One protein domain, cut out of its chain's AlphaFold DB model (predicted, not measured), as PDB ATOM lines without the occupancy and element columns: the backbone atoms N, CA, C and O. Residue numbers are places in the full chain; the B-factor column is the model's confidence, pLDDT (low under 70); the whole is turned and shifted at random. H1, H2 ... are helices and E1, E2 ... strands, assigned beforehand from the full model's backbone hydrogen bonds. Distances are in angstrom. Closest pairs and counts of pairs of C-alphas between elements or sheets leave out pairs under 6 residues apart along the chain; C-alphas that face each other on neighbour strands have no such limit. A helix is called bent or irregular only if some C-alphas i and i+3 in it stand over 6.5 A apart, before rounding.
ATOM      1  N   GLY A   8     -27.417  10.416 -50.880       71.00
ATOM      2  CA  GLY A   8     -26.781  11.587 -50.253       71.00
ATOM      3  C   GLY A   8     -26.333  11.303 -48.812       71.00
ATOM      4  O   GLY A   8     -25.686  10.289 -48.553       71.00
ATOM      5  N   GLU A   9     -26.729  12.151 -47.857       69.75
ATOM      6  CA  GLU A   9     -26.457  11.963 -46.417       69.75
ATOM      7  C   GLU A   9     -27.024  10.642 -45.856       69.75
ATOM      8  O   GLU A   9     -26.476  10.070 -44.912       69.75
ATOM      9  N   ARG A  10     -28.085  10.087 -46.463       76.81
ATOM     10  CA  ARG A  10     -28.697   8.821 -46.016       76.81
ATOM     11  C   ARG A  10     -27.794   7.612 -46.255       76.81
ATOM     12  O   ARG A  10     -27.851   6.661 -45.477       76.81
ATOM     13  N   ALA A  11     -26.919   7.672 -47.260       83.12
ATOM     14  CA  ALA A  11     -25.932   6.622 -47.504       83.12
ATOM     15  C   ALA A  11     -24.924   6.532 -46.347       83.12
ATOM     16  O   ALA A  11     -24.523   5.438 -45.946       83.12
ATOM     17  N   PHE A  12     -24.547   7.682 -45.779       83.31
ATOM     18  CA  PHE A  12     -23.599   7.743 -44.673       83.31
ATOM     19  C   PHE A  12     -24.202   7.233 -43.358       83.31
ATOM     20  O   PHE A  12     -23.515   6.556 -42.593       83.31
ATOM     21  N   TYR A  13     -25.494   7.470 -43.115       84.81
ATOM     22  CA  TYR A  13     -26.187   6.864 -41.974       84.81
ATOM     23  C   TYR A  13     -26.223   5.340 -42.057       84.81
ATOM     24  O   TYR A  13     -25.877   4.669 -41.090       84.81
ATOM     25  N   ARG A  14     -26.564   4.779 -43.221       83.69
ATOM     26  CA  ARG A  14     -26.591   3.318 -43.405       83.69
ATOM     27  C   ARG A  14     -25.219   2.681 -43.223       83.69
ATOM     28  O   ARG A  14     -25.120   1.581 -42.685       83.69
ATOM     29  N   LEU A  15     -24.162   3.369 -43.660       86.44
ATOM     30  CA  LEU A  15     -22.792   2.930 -43.411       86.44
ATOM     31  C   LEU A  15     -22.511   2.848 -41.906       86.44
ATOM     32  O   LEU A  15     -22.019   1.824 -41.443       86.44
ATOM     33  N   GLN A  16     -22.853   3.895 -41.153       86.38
ATOM     34  CA  GLN A  16     -22.690   3.922 -39.699       86.38
ATOM     35  C   GLN A  16     -23.486   2.799 -39.018       86.38
ATOM     36  O   GLN A  16     -22.924   2.054 -38.222       86.38
ATOM     37  N   GLU A  17     -24.754   2.602 -39.380       86.38
ATOM     38  CA  GLU A  17     -25.596   1.534 -38.822       86.38
ATOM     39  C   GLU A  17     -25.013   0.134 -39.049       86.38
ATOM     40  O   GLU A  17     -25.091  -0.732 -38.183       86.38
ATOM     41  N   GLU A  18     -24.418  -0.116 -40.207       86.31
ATOM     42  CA  GLU A  18     -23.877  -1.435 -40.542       86.31
ATOM     43  C   GLU A  18     -22.505  -1.680 -39.920       86.31
ATOM     44  O   GLU A  18     -22.195  -2.817 -39.556       86.31
ATOM     45  N   ILE A  19     -21.725  -0.616 -39.701       85.25
ATOM     46  CA  ILE A  19     -20.559  -0.675 -38.817       85.25
ATOM     47  C   ILE A  19     -21.020  -1.028 -37.399       85.25
ATOM     48  O   ILE A  19     -20.482  -1.971 -36.839       85.25
ATOM     49  N   MET A  20     -22.068  -0.391 -36.855       83.88
ATOM     50  CA  MET A  20     -22.587  -0.719 -35.511       83.88
ATOM     51  C   MET A  20     -23.117  -2.154 -35.394       83.88
ATOM     52  O   MET A  20     -23.002  -2.769 -34.340       83.88
ATOM     53  N   LYS A  21     -23.714  -2.705 -36.460       83.25
ATOM     54  CA  LYS A  21     -24.195  -4.100 -36.471       83.25
ATOM     55  C   LYS A  21     -23.061  -5.120 -36.452       83.25
ATOM     56  O   LYS A  21     -23.261  -6.235 -35.984       83.25
ATOM     57  N   THR A  22     -21.916  -4.771 -37.034       83.56
ATOM     58  CA  THR A  22     -20.779  -5.686 -37.210       83.56
ATOM     59  C   THR A  22     -19.661  -5.451 -36.197       83.56
ATOM     60  O   THR A  22     -18.858  -6.355 -35.973       83.56
ATOM     61  N   ASN A  23     -19.617  -4.272 -35.574       77.56
ATOM     62  CA  ASN A  23     -18.583  -3.836 -34.650       77.56
ATOM     63  C   ASN A  23     -19.185  -2.995 -33.507       77.56
ATOM     64  O   ASN A  23     -19.848  -1.987 -33.748       77.56
ATOM     65  N   GLU A  24     -18.902  -3.369 -32.258       75.88
ATOM     66  CA  GLU A  24     -19.300  -2.629 -31.050       75.88
ATOM     67  C   GLU A  24     -18.313  -1.490 -30.731       75.88
ATOM     68  O   GLU A  24     -17.876  -1.308 -29.594       75.88
ATOM     69  N   ASP A  25     -17.918  -0.722 -31.746       75.62
ATOM     70  CA  ASP A  25     -16.956   0.363 -31.581       75.62
ATOM     71  C   ASP A  25     -17.652   1.696 -31.268       75.62
ATOM     72  O   ASP A  25     -18.355   2.283 -32.095       75.62
ATOM     73  N   ALA A  26     -17.419   2.203 -30.056       74.44
ATOM     74  CA  ALA A  26     -17.942   3.484 -29.592       74.44
ATOM     75  C   ALA A  26     -17.295   4.698 -30.286       74.44
ATOM     76  O   ALA A  26     -17.826   5.807 -30.175       74.44
ATOM     77  N   SER A  27     -16.185   4.519 -31.017       76.56
ATOM     78  CA  SER A  27     -15.536   5.585 -31.794       76.56
ATOM     79  C   SER A  27     -16.464   6.200 -32.845       76.56
ATOM     80  O   SER A  27     -16.329   7.375 -33.181       76.56
ATOM     81  N   LEU A  28     -17.478   5.454 -33.292       80.88
ATOM     82  CA  LEU A  28     -18.492   5.940 -34.224       80.88
ATOM     83  C   LEU A  28     -19.344   7.082 -33.646       80.88
ATOM     84  O   LEU A  28     -19.912   7.864 -34.400       80.88
ATOM     85  N   LEU A  29     -19.417   7.199 -32.316       80.56
ATOM     86  CA  LEU A  29     -20.116   8.282 -31.618       80.56
ATOM     87  C   LEU A  29     -19.192   9.472 -31.303       80.56
ATOM     88  O   LEU A  29     -19.654  10.488 -30.784       80.56
ATOM     89  N   ALA A  30     -17.898   9.377 -31.620       80.44
ATOM     90  CA  ALA A  30     -16.909  10.428 -31.394       80.44
ATOM     91  C   ALA A  30     -16.879  11.436 -32.559       80.44
ATOM     92  O   ALA A  30     -15.854  11.630 -33.211       80.44
ATOM     93  N   TRP A  31     -18.017  12.074 -32.836       83.50
ATOM     94  CA  TRP A  31     -18.157  13.154 -33.820       83.50
ATOM     95  C   TRP A  31     -18.641  14.442 -33.143       83.50
ATOM     96  O   TRP A  31     -19.154  14.425 -32.024       83.50
ATOM     97  N   SER A  32     -18.404  15.596 -33.772       76.88
ATOM     98  CA  SER A  32     -18.778  16.903 -33.217       76.88
ATOM     99  C   SER A  32     -19.782  17.624 -34.101       76.88
ATOM    100  O   SER A  32     -19.565  17.753 -35.303       76.88
ATOM    101  N   CYS A  33     -20.828  18.159 -33.475       69.00
ATOM    102  CA  CYS A  33     -21.681  19.186 -34.064       69.00
ATOM    103  C   CYS A  33     -20.896  20.503 -34.125       69.00
ATOM    104  O   CYS A  33     -20.351  20.946 -33.111       69.00
ATOM    105  N   THR A  34     -20.840  21.128 -35.294       65.06
ATOM    106  CA  THR A  34     -20.409  22.525 -35.423       65.06
ATOM    107  C   THR A  34     -21.532  23.457 -34.965       65.06
ATOM    108  O   THR A  34     -22.695  23.081 -35.024       65.06
ATOM    109  N   GLU A  35     -21.229  24.686 -34.536       59.47
ATOM    110  CA  GLU A  35     -22.272  25.647 -34.109       59.47
ATOM    111  C   GLU A  35     -23.263  26.013 -35.231       59.47
ATOM    112  O   GLU A  35     -24.367  26.483 -34.967       59.47
ATOM    113  N   ALA A  36     -22.890  25.749 -36.488       60.25
ATOM    114  CA  ALA A  36     -23.760  25.868 -37.656       60.25
ATOM    115  C   ALA A  36     -24.811  24.743 -37.765       60.25
ATOM    116  O   ALA A  36     -25.786  24.880 -38.504       60.25
ATOM    117  N   ASP A  37     -24.630  23.635 -37.045       65.62
ATOM    118  CA  ASP A  37     -25.559  22.513 -37.044       65.62
ATOM    119  C   ASP A  37     -26.681  22.796 -36.035       65.62
ATOM    120  O   ASP A  37     -26.456  22.862 -34.827       65.62
ATOM    121  N   THR A  38     -27.913  22.951 -36.522       58.22
ATOM    122  CA  THR A  38     -29.117  23.301 -35.740       58.22
ATOM    123  C   THR A  38     -29.642  22.167 -34.842       58.22
ATOM    124  O   THR A  38     -30.840  21.886 -34.796       58.22
ATOM    125  N   GLY A  39     -28.752  21.511 -34.099       60.66
ATOM    126  CA  GLY A  39     -29.073  20.508 -33.089       60.66
ATOM    127  C   GLY A  39     -28.413  19.151 -33.321       60.66
ATOM    128  O   GLY A  39     -27.921  18.834 -34.406       60.66
ATOM    129  N   PHE A  40     -28.434  18.333 -32.267       60.38
ATOM    130  CA  PHE A  40     -27.955  16.954 -32.298       60.38
ATOM    131  C   PHE A  40     -28.771  16.141 -33.314       60.38
ATOM    132  O   PHE A  40     -29.994  16.290 -33.395       60.38
ATOM    133  N   ALA A  41     -28.119  15.289 -34.107       66.44
ATOM    134  CA  ALA A  41     -28.832  14.412 -35.028       66.44
ATOM    135  C   ALA A  41     -29.808  13.515 -34.236       66.44
ATOM    136  O   ALA A  41     -29.416  12.960 -33.208       66.44
ATOM    137  N   PRO A  42     -31.071  13.357 -34.676       65.75
ATOM    138  CA  PRO A  42     -32.099  12.651 -33.902       65.75
ATOM    139  C   PRO A  42     -31.773  11.169 -33.660       65.75
ATOM    140  O   PRO A  42     -32.295  10.569 -32.728       65.75
ATOM    141  N   ASN A  43     -30.899  10.586 -34.482       74.31
ATOM    142  CA  ASN A  43     -30.396   9.219 -34.363       74.31
ATOM    143  C   ASN A  43     -29.033   9.123 -33.651       74.31
ATOM    144  O   ASN A  43     -28.503   8.026 -33.519       74.31
ATOM    145  N   GLY A  44     -28.448  10.244 -33.217       78.44
ATOM    146  CA  GLY A  44     -27.123  10.276 -32.589       78.44
ATOM    147  C   GLY A  44     -25.960   9.910 -33.518       78.44
ATOM    148  O   GLY A  44     -24.844   9.710 -33.040       78.44
ATOM    149  N   LEU A  45     -26.202   9.852 -34.829       84.44
ATOM    150  CA  LEU A  45     -25.197   9.554 -35.847       84.44
ATOM    151  C   LEU A  45     -24.754  10.828 -36.567       84.44
ATOM    152  O   LEU A  45     -25.520  11.783 -36.703       84.44
ATOM    153  N   ALA A  46     -23.527  10.824 -37.073       84.06
ATOM    154  CA  ALA A  46     -22.999  11.944 -37.832       84.06
ATOM    155  C   ALA A  46     -23.743  12.089 -39.170       84.06
ATOM    156  O   ALA A  46     -23.987  11.110 -39.874       84.06
ATOM    157  N   ARG A  47     -24.055  13.327 -39.553       80.44
ATOM    158  CA  ARG A  47     -24.633  13.683 -40.860       80.44
ATOM    159  C   ARG A  47     -23.615  13.553 -41.987       80.44
ATOM    160  O   ARG A  47     -23.972  13.212 -43.110       80.44
ATOM    161  N   SER A  48     -22.347  13.820 -41.678       80.81
ATOM    162  CA  SER A  48     -21.261  13.871 -42.655       80.81
ATOM    163  C   SER A  48     -19.934  13.391 -42.053       80.81
ATOM    164  O   SER A  48     -19.671  13.655 -40.875       80.81
ATOM    165  N   PRO A  49     -19.041  12.776 -42.856       81.38
ATOM    166  CA  PRO A  49     -17.675  12.449 -42.443       81.38
ATOM    167  C   PRO A  49     -16.882  13.649 -41.903       81.38
ATOM    168  O   PRO A  49     -15.998  13.481 -41.066       81.38
ATOM    169  N   THR A  50     -17.199  14.871 -42.343       80.25
ATOM    170  CA  THR A  50     -16.520  16.100 -41.890       80.25
ATOM    171  C   THR A  50     -16.667  16.345 -40.387       80.25
ATOM    172  O   THR A  50     -15.784  16.938 -39.776       80.25
ATOM    173  N   GLN A  51     -17.721  15.822 -39.753       80.81
ATOM    174  CA  GLN A  51     -17.943  15.962 -38.309       80.81
ATOM    175  C   GLN A  51     -16.957  15.143 -37.455       80.81
ATOM    176  O   GLN A  51     -16.855  15.373 -36.249       80.81
ATOM    177  N   PHE A  52     -16.191  14.232 -38.063       80.25
ATOM    178  CA  PHE A  52     -15.110  13.496 -37.398       80.25
ATOM    179  C   PHE A  52     -13.757  14.215 -37.473       80.25
ATOM    180  O   PHE A  52     -12.814  13.814 -36.792       80.25
ATOM    181  N   GLN A  53     -13.641  15.297 -38.252       78.94
ATOM    182  CA  GLN A  53     -12.370  15.998 -38.467       78.94
ATOM    183  C   GLN A  53     -11.747  16.495 -37.154       78.94
ATOM    184  O   GLN A  53     -10.532  16.429 -36.977       78.94
ATOM    185  N   LYS A  54     -12.580  16.921 -36.195       71.06
ATOM    186  CA  LYS A  54     -12.133  17.383 -34.873       71.06
ATOM    187  C   LYS A  54     -11.402  16.299 -34.073       71.06
ATOM    188  O   LYS A  54     -10.537  16.611 -33.262       71.06
ATOM    189  N   TYR A  55     -11.712  15.030 -34.326       67.56
ATOM    190  CA  TYR A  55     -11.186  13.892 -33.579       67.56
ATOM    191  C   TYR A  55     -10.118  13.106 -34.344       67.56
ATOM    192  O   TYR A  55      -9.739  12.016 -33.923       67.56
ATOM    193  N   GLN A  56      -9.541  13.675 -35.409       65.56
ATOM    194  CA  GLN A  56      -8.370  13.097 -36.084       65.56
ATOM    195  C   GLN A  56      -7.184  12.891 -35.117       65.56
ATOM    196  O   GLN A  56      -6.367  11.984 -35.297       65.56
ATOM    197  N   ALA A  57      -7.126  13.687 -34.044       61.59
ATOM    198  CA  ALA A  57      -6.170  13.514 -32.958       61.59
ATOM    199  C   ALA A  57      -6.335  12.176 -32.210       61.59
ATOM    200  O   ALA A  57      -5.332  11.634 -31.768       61.59
ATOM    201  N   LEU A  58      -7.539  11.585 -32.138       58.75
ATOM    202  CA  LEU A  58      -7.743  10.255 -31.534       58.75
ATOM    203  C   LEU A  58      -6.991   9.149 -32.289       58.75
ATOM    204  O   LEU A  58      -6.592   8.156 -31.690       58.75
ATOM    205  N   LEU A  59      -6.788   9.326 -33.598       58.84
ATOM    206  CA  LEU A  59      -6.059   8.388 -34.460       58.84
ATOM    207  C   LEU A  59      -4.553   8.675 -34.495       58.84
ATOM    208  O   LEU A  59      -3.755   7.825 -34.890       58.84
ATOM    209  N   SER A  60      -4.154   9.880 -34.088       55.09
ATOM    210  CA  SER A  60      -2.757  10.284 -34.038       55.09
ATOM    211  C   SER A  60      -2.153   9.742 -32.748       55.09
ATOM    212  O   SER A  60      -2.247  10.363 -31.695       55.09
ATOM    213  N   GLY A  61      -1.507   8.577 -32.831       51.72
ATOM    214  CA  GLY A  61      -0.770   7.920 -31.740       51.72
ATOM    215  C   GLY A  61       0.439   8.703 -31.196       51.72
ATOM    216  O   GLY A  61       1.400   8.107 -30.719       51.72
ATOM    217  N   HIS A  62       0.426  10.032 -31.261       49.97
ATOM    218  CA  HIS A  62       1.387  10.890 -30.590       49.97
ATOM    219  C   HIS A  62       0.950  11.103 -29.145       49.97
ATOM    220  O   HIS A  62       0.245  12.057 -28.853       49.97
ATOM    221  N   ASN A  63       1.393  10.205 -28.258       47.12
ATOM    222  CA  ASN A  63       1.526  10.432 -26.811       47.12
ATOM    223  C   ASN A  63       0.382  11.246 -26.177       47.12
ATOM    224  O   ASN A  63       0.598  12.170 -25.394       47.12
ATOM    225  N   LEU A  64      -0.856  10.921 -26.545       49.50
ATOM    226  CA  LEU A  64      -2.008  11.467 -25.871       49.50
ATOM    227  C   LEU A  64      -2.113  10.695 -24.561       49.50
ATOM    228  O   LEU A  64      -2.696   9.617 -24.505       49.50
ATOM    229  N   GLN A  65      -1.619  11.293 -23.475       49.66
ATOM    230  CA  GLN A  65      -2.141  11.033 -22.131       49.66
ATOM    231  C   GLN A  65      -3.613  11.474 -22.004       49.66
ATOM    232  O   GLN A  65      -4.058  11.941 -20.957       49.66
ATOM    233  N   VAL A  66      -4.413  11.323 -23.058       49.69
ATOM    234  CA  VAL A  66      -5.845  11.200 -22.884       49.69
ATOM    235  C   VAL A  66      -5.992   9.814 -22.286       49.69
ATOM    236  O   VAL A  66      -6.038   8.814 -22.998       49.69
ATOM    237  N   LEU A  67      -5.972   9.743 -20.949       46.91
ATOM    238  CA  LEU A  67      -6.552   8.605 -20.259       46.91
ATOM    239  C   LEU A  67      -7.928   8.443 -20.901       46.91
ATOM    240  O   LEU A  67      -8.820   9.250 -20.643       46.91
ATOM    241  N   PHE A  68      -8.099   7.420 -21.737       46.91
ATOM    242  CA  PHE A  68      -9.402   6.807 -21.899       46.91
ATOM    243  C   PHE A  68      -9.781   6.403 -20.481       46.91
ATOM    244  O   PHE A  68      -9.330   5.384 -19.959       46.91
ATOM    245  N   VAL A  69     -10.472   7.308 -19.785       53.75
ATOM    246  CA  VAL A  69     -10.979   7.060 -18.449       53.75
ATOM    247  C   VAL A  69     -11.838   5.833 -18.637       53.75
ATOM    248  O   VAL A  69     -12.794   5.894 -19.406       53.75
ATOM    249  N   ALA A  70     -11.432   4.718 -18.030       52.25
ATOM    250  CA  ALA A  70     -12.105   3.444 -18.193       52.25
ATOM    251  C   ALA A  70     -13.607   3.663 -17.990       52.25
ATOM    252  O   ALA A  70     -14.059   3.932 -16.871       52.25
ATOM    253  N   PHE A  71     -14.366   3.616 -19.088       60.22
ATOM    254  CA  PHE A  71     -15.810   3.717 -19.048       60.22
ATOM    255  C   PHE A  71     -16.279   2.483 -18.285       60.22
ATOM    256  O   PHE A  71     -16.231   1.371 -18.797       60.22
ATOM    257  N   SER A  72     -16.634   2.682 -17.017       63.66
ATOM    258  CA  SER A  72     -17.101   1.627 -16.116       63.66
ATOM    259  C   SER A  72     -18.601   1.811 -15.902       63.66
ATOM    260  O   SER A  72     -19.016   2.277 -14.835       63.66
ATOM    261  N   PRO A  73     -19.435   1.558 -16.926       70.69
ATOM    262  CA  PRO A  73     -20.866   1.682 -16.775       70.69
ATOM    263  C   PRO A  73     -21.367   0.612 -15.805       70.69
ATOM    264  O   PRO A  73     -20.939  -0.541 -15.830       70.69
ATOM    265  N   ARG A  74     -22.325   0.986 -14.965       76.88
ATOM    266  CA  ARG A  74     -23.047   0.080 -14.082       76.88
ATOM    267  C   ARG A  74     -24.525   0.129 -14.433       76.88
ATOM    268  O   ARG A  74     -25.134   1.198 -14.426       76.88
ATOM    269  N   MET A  75     -25.123  -1.026 -14.706       81.44
ATOM    270  CA  MET A  75     -26.580  -1.128 -14.767       81.44
ATOM    271  C   MET A  75     -27.179  -1.020 -13.361       81.44
ATOM    272  O   MET A  75     -26.716  -1.661 -12.417       81.44
ATOM    273  N   THR A  76     -28.227  -0.212 -13.231       87.31
ATOM    274  CA  THR A  76     -29.029  -0.044 -12.014       87.31
ATOM    275  C   THR A  76     -30.502  -0.286 -12.339       87.31
ATOM    276  O   THR A  76     -30.902  -0.211 -13.499       87.31
ATOM    277  N   ALA A  77     -31.349  -0.482 -11.324       74.94
ATOM    278  CA  ALA A  77     -32.804  -0.575 -11.514       74.94
ATOM    279  C   ALA A  77     -33.436   0.695 -12.138       74.94
ATOM    280  O   ALA A  77     -34.615   0.695 -12.473       74.94
ATOM    281  N   ARG A  78     -32.661   1.780 -12.284       80.69
ATOM    282  CA  ARG A  78     -33.065   3.055 -12.892       80.69
ATOM    283  C   ARG A  78     -32.432   3.298 -14.269       80.69
ATOM    284  O   ARG A  78     -32.634   4.366 -14.833       80.69
ATOM    285  N   GLY A  79     -31.664   2.341 -14.797       83.62
ATOM    286  CA  GLY A  79     -30.983   2.442 -16.089       83.62
ATOM    287  C   GLY A  79     -29.455   2.406 -15.989       83.62
ATOM    288  O   GLY A  79     -28.888   1.907 -15.012       83.62
ATOM    289  N   LEU A  80     -28.790   2.919 -17.027       76.44
ATOM    290  CA  LEU A  80     -27.333   2.932 -17.173       76.44
ATOM    291  C   LEU A  80     -26.714   4.095 -16.383       76.44
ATOM    292  O   LEU A  80     -27.001   5.257 -16.656       76.44
ATOM    293  N   GLN A  81     -25.841   3.791 -15.426       80.94
ATOM    294  CA  GLN A  81     -25.065   4.785 -14.688       80.94
ATOM    295  C   GLN A  81     -23.604   4.737 -15.140       80.94
ATOM    296  O   GLN A  81     -23.005   3.668 -15.165       80.94
ATOM    297  N   SER A  82     -23.001   5.884 -15.446       69.12
ATOM    298  CA  SER A  82     -21.557   5.996 -15.684       69.12
ATOM    299  C   SER A  82     -21.007   7.271 -15.047       69.12
ATOM    300  O   SER A  82     -21.731   8.254 -14.885       69.12
ATOM    301  N   ILE A  83     -19.738   7.241 -14.635       69.19
ATOM    302  CA  ILE A  83     -19.021   8.400 -14.092       69.19
ATOM    303  C   ILE A  83     -17.853   8.674 -15.032       69.19
ATOM    304  O   ILE A  83     -16.933   7.864 -15.125       69.19
TER     305      ILE A  83
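AT A GLANCE: This is residues 8 to 83 of the 93 residues of an uncharacterized protein of Stachybotrys chartarum (strain CBS 109288 / IBT 7711) (UniProt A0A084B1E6). A small hairpin of two short strands, E1 and E2, lies well away from a loose group of three helices, H1, H2 and H3, and the long link of residues 60 to 73 joins the two parts. The helices have few contacts with one another; short H2 is nearest to the mean of the C-alphas, and residues 59 to 65 and 75 to 80 stick out. The printed part has 76 residues, with three named helices and two named strands in the order H1, H2, H3, E1, E2, and the sheet, E1 - E2, is antiparallel. The class is mostly helix, though under half of the residues are in named elements. The whole is loose, with a radius of gyration of the C-alphas of 14.8 A and spans of 39 by 37 by 29 A.

IN THESE COORDINATES: E1 is residues 74 to 76, 6.3 A from first to last C-alpha, and E2 is residues 79 to 81, 6.5 A long, ending with C-alpha 81 at (-25.065, 4.785, -14.688). H1, the longest helix, is residues 9 to 22 and 20.7 A long, beginning with C-alpha 9 at (-26.457, 11.963, -46.417). H2 is residues 26 to 29, 5.6 A long. H3 is residues 49 to 59, 14.7 A long, with C-alpha 49 at (-17.675, 12.449, -42.443); it is irregular, with C-alphas 54 and 57 7.4 A apart.

HOW THE PARTS SIT: E1 and E2 form a hairpin, antiparallel at 143 degrees between their directions. C-alphas 75 and 80 face each other at 4.8 A. N 74 and O 81, at 2.8 A, and N 79 and O 76, at 3.0 A, are within hydrogen-bond range. Both strands are apart from H1 and from H2, and E2 is apart from H3. H1 and H2 are close but not clearly touching; their closest C-alphas, those of Gln 16 and Leu 28, are 7.2 A apart. H1 and H3 are also close but not clearly touching, with the C-alphas of Phe 12 and Pro 49 closest at 7.9 A. They run the same way at a steep tilt of 41 degrees. H2 and H3 are near each other, with 5 pairs of C-alphas within 10 A. In H1 every O i to N i+4 pair is within hydrogen-bond range; in H3 0 of 7 are, beside 6 of 8 O i to N i+3 pairs, and H2 is too short for an O i to N i+4 pair.

THE WHOLE: The C-alphas of Gly 8 and Ala 77, the two farthest apart, are 41.0 A apart. The printed part has no cut. The links H2 to H3, 19 residues, and H3 to E1, 14 residues, are long, while H1 to H2 and E1 to E2 are tight. The mean pLDDT of the printed part is 71.6, and residue 9, residues 33 to 42, 55 to 72 and 82 to 83 are under 70.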